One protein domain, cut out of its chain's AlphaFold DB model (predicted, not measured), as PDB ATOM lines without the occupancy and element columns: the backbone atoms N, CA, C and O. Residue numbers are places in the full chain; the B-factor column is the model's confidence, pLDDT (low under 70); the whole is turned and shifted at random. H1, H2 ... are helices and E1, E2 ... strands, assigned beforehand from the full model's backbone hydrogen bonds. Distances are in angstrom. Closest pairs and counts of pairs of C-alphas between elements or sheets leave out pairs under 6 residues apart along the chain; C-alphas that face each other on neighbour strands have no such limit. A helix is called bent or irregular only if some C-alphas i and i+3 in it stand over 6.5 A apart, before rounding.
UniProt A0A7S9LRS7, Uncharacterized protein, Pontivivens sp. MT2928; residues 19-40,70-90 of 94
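What this domain is: This is residues 19 to 40 and 70 to 90 of the 94 residues of an uncharacterized protein of Pontivivens sp. MT2928 (UniProt A0A7S9LRS7). The strand E1 and the helix H1 make an open V with its point at Gly 27, the first residues of the helix H2 come near both arms of the V on its open side, and the rest of H2 runs on away from them to the short strand E2, which turns off after a tight link. The parts are loosely joined: Pro 73 of H2 comes near Tyr 22 of E1, Val 75 of H2 comes near Leu 35 of H1, and residues 70 to 71, shortly before H2, pair with residues 22 to 23 of E1; the two strands do not form a sheet with each other. The printed part has 43 residues, with two named helices and two named strands in the order E1, H1, H2, E2, and its class is mixed, helices and strands. It is compact, with a radius of gyration of the C-alphas of 10.4 A, and its C-alphas span 27 by 21 by 18 A, a rounded outline.

Where its parts are: The first strand, E1, holds residues 21 to 26 and measures 16.0 A from its first to its last C-alpha; C-alpha 21 is at (1.106, -4.082, 26.564). H1 holds residues 28 to 36 and measures 13.4 A. It is irregular: C-alphas 29 and 32 are 7.5 A apart, where about 5 A is found in a regular helix, and its line is a rough one. H2 holds residues 73 to 82 and measures 14.2 A, with C-alpha 73 at (-3.403, 0.027, 29.914). E2 holds residues 85 to 88 and measures 9.7 A, ending with C-alpha 88 at (2.525, 7.431, 15.774).

How they stand to each other: E1 and H1 meet only through their link, which is tight, with one residue, Gly 27. Residues 22 to 23 of E1 pair antiparallel with residues 70 to 71, a stretch too short to bear a name; E1 and E2 each pair with no named strand. The closest C-alphas of E1 and H2 are those of Tyr 22 and Pro 73, 6.8 A apart. H1 and H2 are close but not clearly touching, with the C-alphas of Leu 35 and Val 75 the closest at 6.2 A. Their lines are about perpendicular, at 79 degrees. A tight link of two residues joins H2 to E2, and their closest C-alphas are those of Leu 79 and Leu 85, 5.3 A apart. E2 is apart from E1 and from H1. In H2 every O i to N i+4 pair is within hydrogen-bond range; in H1 it is 3 of 5.

The domain as a whole: The two C-alphas farthest apart are those of Gln 38 and Leu 90, at 29.3 A. Residues 41 to 69 are cut out, and C-alphas 40 and 70 are 20.8 A apart across the cut; the link from H1 to H2 runs across it. Of the links that are printed whole, E1 to H1 and H2 to E2, both are tight. The mean pLDDT of the printed part is 89.4, and one residue, Leu 90, is under 70.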
ATOM      1  N   GLU A  19       1.316  -5.748  21.320       90.25
ATOM      2  CA  GLU A  19       0.348  -6.794  21.686       90.25
ATOM      3  C   GLU A  19      -0.554  -6.400  22.882       90.25
ATOM      4  O   GLU A  19      -0.914  -7.226  23.721       90.25
ATOM      5  N   GLY A  20      -0.924  -5.118  22.985       89.31
ATOM      6  CA  GLY A  20      -1.765  -4.569  24.053       89.31
ATOM      7  C   GLY A  20      -1.046  -4.262  25.372       89.31
ATOM      8  O   GLY A  20      -1.684  -3.780  26.316       89.31
ATOM      9  N   ALA A  21       0.260  -4.510  25.458       92.69
ATOM     10  CA  ALA A  21       1.106  -4.082  26.564       92.69
ATOM     11  C   ALA A  21       1.825  -2.773  26.221       92.69
ATOM     12  O   ALA A  21       2.071  -2.473  25.054       92.69
ATOM     13  N   TYR A  22       2.142  -1.978  27.248       94.25
ATOM     14  CA  TYR A  22       2.711  -0.646  27.071       94.25
ATOM     15  C   TYR A  22       3.993  -0.459  27.874       94.25
ATOM     16  O   TYR A  22       4.057  -0.833  29.047       94.25
ATOM     17  N   TRP A  23       4.980   0.196  27.269       94.38
ATOM     18  CA  TRP A  23       6.263   0.517  27.895       94.38
ATOM     19  C   TRP A  23       6.634   1.971  27.654       94.38
ATOM     20  O   TRP A  23       6.364   2.514  26.589       94.38
ATOM     21  N   MET A  24       7.272   2.616  28.622       93.00
ATOM     22  CA  MET A  24       7.828   3.953  28.431       93.00
ATOM     23  C   MET A  24       9.217   3.867  27.808       93.00
ATOM     24  O   MET A  24      10.107   3.233  28.366       93.00
ATOM     25  N   LEU A  25       9.391   4.553  26.680       90.94
ATOM     26  CA  LEU A  25      10.665   4.701  25.978       90.94
ATOM     27  C   LEU A  25      11.369   6.005  26.341       90.94
ATOM     28  O   LEU A  25      12.591   6.051  26.412       90.94
ATOM     29  N   GLN A  26      10.600   7.071  26.582       90.75
ATOM     30  CA  GLN A  26      11.136   8.383  26.934       90.75
ATOM     31  C   GLN A  26      10.177   9.139  27.854       90.75
ATOM     32  O   GLN A  26       8.957   9.038  27.717       90.75
ATOM     33  N   GLY A  27      10.735   9.957  28.749       90.00
ATOM     34  CA  GLY A  27       9.958  10.850  29.609       90.00
ATOM     35  C   GLY A  27       9.728  10.317  31.024       90.00
ATOM     36  O   GLY A  27       8.751  10.711  31.660       90.00
ATOM     37  N   ASP A  28      10.637   9.482  31.537       89.31
ATOM     38  CA  ASP A  28      10.628   8.938  32.905       89.31
ATOM     39  C   ASP A  28      10.448  10.031  33.973       89.31
ATOM     40  O   ASP A  28       9.672   9.866  34.915       89.31
ATOM     41  N   ARG A  29      11.036  11.217  33.762       90.44
ATOM     42  CA  ARG A  29      10.867  12.395  34.633       90.44
ATOM     43  C   ARG A  29       9.414  12.861  34.798       90.44
ATOM     44  O   ARG A  29       9.093  13.539  35.769       90.44
ATOM     45  N   HIS A  30       8.543  12.538  33.844       90.25
ATOM     46  CA  HIS A  30       7.120  12.878  33.860       90.25
ATOM     47  C   HIS A  30       6.236  11.676  34.201       90.25
ATOM     48  O   HIS A  30       5.023  11.844  34.317       90.25
ATOM     49  N   LEU A  31       6.814  10.485  34.404       89.38
ATOM     50  CA  LEU A  31       6.080   9.247  34.655       89.38
ATOM     51  C   LEU A  31       5.120   9.387  35.838       89.38
ATOM     52  O   LEU A  31       3.945   9.073  35.701       89.38
ATOM     53  N   GLY A  32       5.568   9.925  36.975       89.75
ATOM     54  CA  GLY A  32       4.703  10.092  38.151       89.75
ATOM     55  C   GLY A  32       3.483  10.986  37.884       89.75
ATOM     56  O   GLY A  32       2.350  10.621  38.213       89.75
ATOM     57  N   ALA A  33       3.697  12.131  37.230       90.12
ATOM     58  CA  ALA A  33       2.638  13.061  36.835       90.12
ATOM     59  C   ALA A  33       1.683  12.418  35.814       90.12
ATOM     60  O   ALA A  33       0.462  12.455  35.977       90.12
ATOM     61  N   MET A  34       2.242  11.729  34.815       91.12
ATOM     62  CA  MET A  34       1.489  11.009  33.794       91.12
ATOM     63  C   MET A  34       0.639   9.892  34.399       91.12
ATOM     64  O   MET A  34      -0.528   9.787  34.044       91.12
ATOM     65  N   LEU A  35       1.167   9.089  35.328       88.94
ATOM     66  CA  LEU A  35       0.439   7.990  35.977       88.94
ATOM     67  C   LEU A  35      -0.728   8.512  36.825       88.94
ATOM     68  O   LEU A  35      -1.845   8.002  36.719       88.94
ATOM     69  N   THR A  36      -0.483   9.559  37.616       88.44
ATOM     70  CA  THR A  36      -1.478  10.171  38.516       88.44
ATOM     71  C   THR A  36      -2.469  11.092  37.807       88.44
ATOM     72  O   THR A  36      -3.510  11.421  38.370       88.44
ATOM     73  N   GLY A  37      -2.170  11.511  36.575       83.75
ATOM     74  CA  GLY A  37      -2.980  12.482  35.840       83.75
ATOM     75  C   GLY A  37      -2.919  13.890  36.424       83.75
ATOM     76  O   GLY A  37      -3.799  14.704  36.159       83.75
ATOM     77  N   GLN A  38      -1.905  14.169  37.241       85.56
ATOM     78  CA  GLN A  38      -1.663  15.487  37.807       85.56
ATOM     79  C   GLN A  38      -0.770  16.267  36.845       85.56
ATOM     80  O   GLN A  38       0.360  15.870  36.569       85.56
ATOM     81  N   ALA A  39      -1.278  17.383  36.329       77.81
ATOM     82  CA  ALA A  39      -0.468  18.328  35.576       77.81
ATOM     83  C   ALA A  39       0.620  18.954  36.481       77.81
ATOM     84  O   ALA A  39       0.398  19.098  37.686       77.81
ATOM     85  N   PRO A  40       1.768  19.381  35.920       84.38
ATOM     86  CA  PRO A  40       2.084  19.417  34.491       84.38
ATOM     87  C   PRO A  40       2.844  18.175  33.989       84.38
ATOM     88  O   PRO A  40       3.830  17.739  34.582       84.38
ATOM     89  N   SER A  70       6.889  -0.494  32.574       92.44
ATOM     90  CA  SER A  70       5.576  -0.936  32.110       92.44
ATOM     91  C   SER A  70       4.493   0.065  32.508       92.44
ATOM     92  O   SER A  70       4.382   0.468  33.668       92.44
ATOM     93  N   ILE A  71       3.663   0.444  31.542       93.19
ATOM     94  CA  ILE A  71       2.542   1.360  31.730       93.19
ATOM     95  C   ILE A  71       1.250   0.552  31.733       93.19
ATOM     96  O   ILE A  71       0.971  -0.232  30.831       93.19
ATOM     97  N   HIS A  72       0.431   0.741  32.766       93.25
ATOM     98  CA  HIS A  72      -0.844   0.040  32.854       93.25
ATOM     99  C   HIS A  72      -1.800   0.529  31.744       93.25
ATOM    100  O   HIS A  72      -1.956   1.745  31.587       93.25
ATOM    101  N   PRO A  73      -2.523  -0.357  31.030       92.62
ATOM    102  CA  PRO A  73      -3.403   0.027  29.914       92.62
ATOM    103  C   PRO A  73      -4.490   1.035  30.315       92.62
ATOM    104  O   PRO A  73      -4.893   1.879  29.520       92.62
ATOM    105  N   ALA A  74      -4.927   1.016  31.578       93.19
ATOM    106  CA  ALA A  74      -5.865   2.007  32.116       93.19
ATOM    107  C   ALA A  74      -5.330   3.455  32.078       93.19
ATOM    108  O   ALA A  74      -6.117   4.390  31.946       93.19
ATOM    109  N   VAL A  75      -4.010   3.655  32.180       92.50
ATOM    110  CA  VAL A  75      -3.384   4.982  32.053       92.50
ATOM    111  C   VAL A  75      -3.472   5.455  30.607       92.50
ATOM    112  O   VAL A  75      -3.882   6.584  30.363       92.50
ATOM    113  N   VAL A  76      -3.169   4.576  29.651       93.06
ATOM    114  CA  VAL A  76      -3.247   4.890  28.217       93.06
ATOM    115  C   VAL A  76      -4.685   5.184  27.799       93.06
ATOM    116  O   VAL A  76      -4.937   6.218  27.192       93.06
ATOM    117  N   ALA A  77      -5.644   4.361  28.228       92.94
ATOM    118  CA  ALA A  77      -7.065   4.594  27.975       92.94
ATOM    119  C   ALA A  77      -7.561   5.927  28.567       92.94
ATOM    120  O   ALA A  77      -8.471   6.557  28.022       92.94
ATOM    121  N   ARG A  78      -6.981   6.374  29.691       93.31
ATOM    122  CA  ARG A  78      -7.266   7.694  30.265       93.31
ATOM    123  C   ARG A  78      -6.689   8.818  29.404       93.31
ATOM    124  O   ARG A  78      -7.409   9.780  29.157       93.31
ATOM    125  N   LEU A  79      -5.438   8.701  28.954       92.12
ATOM    126  CA  LEU A  79      -4.795   9.688  28.073       92.12
ATOM    127  C   LEU A  79      -5.540   9.810  26.737       92.12
ATOM    128  O   LEU A  79      -5.810  10.914  26.280       92.12
ATOM    129  N   GLU A  80      -5.947   8.680  26.157       92.19
ATOM    130  CA  GLU A  80      -6.749   8.629  24.933       92.19
ATOM    131  C   GLU A  80      -8.097   9.338  25.116       92.19
ATOM    132  O   GLU A  80      -8.463  10.198  24.320       92.19
ATOM    133  N   ARG A  81      -8.811   9.052  26.215       92.75
ATOM    134  CA  ARG A  81     -10.076   9.730  26.543       92.75
ATOM    135  C   ARG A  81      -9.929  11.234  26.766       92.75
ATOM    136  O   ARG A  81     -10.877  11.967  26.503       92.75
ATOM    137  N   ALA A  82      -8.786  11.674  27.284       90.31
ATOM    138  CA  ALA A  82      -8.493  13.085  27.513       90.31
ATOM    139  C   ALA A  82      -8.052  13.824  26.235       90.31
ATOM    140  O   ALA A  82      -8.012  15.050  26.239       90.31
ATOM    141  N   GLY A  83      -7.747  13.105  25.147       90.44
ATOM    142  CA  GLY A  83      -7.135  13.686  23.949       90.44
ATOM    143  C   GLY A  83      -5.651  14.028  24.126       90.44
ATOM    144  O   GLY A  83      -5.076  14.712  23.284       90.44
ATOM    145  N   ASP A  84      -5.023  13.533  25.195       92.19
ATOM    146  CA  ASP A  84      -3.612  13.762  25.520       92.19
ATOM    147  C   ASP A  84      -2.682  12.728  24.863       92.19
ATOM    148  O   ASP A  84      -1.470  12.778  25.070       92.19
ATOM    149  N   LEU A  85      -3.227  11.773  24.099       92.38
ATOM    150  CA  LEU A  85      -2.487  10.695  23.442       92.38
ATOM    151  C   LEU A  85      -2.513  10.846  21.918       92.38
ATOM    152  O   LEU A  85      -3.581  10.974  21.323       92.38
ATOM    153  N   ALA A  86      -1.344  10.736  21.289       92.69
ATOM    154  CA  ALA A  86      -1.199  10.659  19.840       92.69
ATOM    155  C   ALA A  86      -0.548   9.328  19.445       92.69
ATOM    156  O   ALA A  86       0.549   9.012  19.906       92.69
ATOM    157  N   PHE A  87      -1.204   8.549  18.584       88.88
ATOM    158  CA  PHE A  87      -0.597   7.352  18.000       88.88
ATOM    159  C   PHE A  87       0.306   7.745  16.830       88.88
ATOM    160  O   PHE A  87      -0.104   8.520  15.968       88.88
ATOM    161  N   VAL A  88       1.522   7.206  16.815       84.56
ATOM    162  CA  VAL A  88       2.525   7.431  15.774       84.56
ATOM    163  C   VAL A  88       2.882   6.077  15.164       84.56
ATOM    164  O   VAL A  88       3.141   5.112  15.881       84.56
ATOM    165  N   THR A  89       2.868   5.995  13.838       70.38
ATOM    166  CA  THR A  89       3.331   4.832  13.074       70.38
ATOM    167  C   THR A  89       4.739   5.103  12.558       70.38
ATOM    168  O   THR A  89       4.999   6.186  12.044       70.38
ATOM    169  N   LEU A  90       5.642   4.125  12.677       63.00
ATOM    170  CA  LEU A  90       7.028   4.224  12.186       63.00
ATOM    171  C   LEU A  90       7.147   4.204  10.647       63.00
ATOM    172  O   LEU A  90       8.250   4.301  10.127       63.00
TER     173      LEU A  90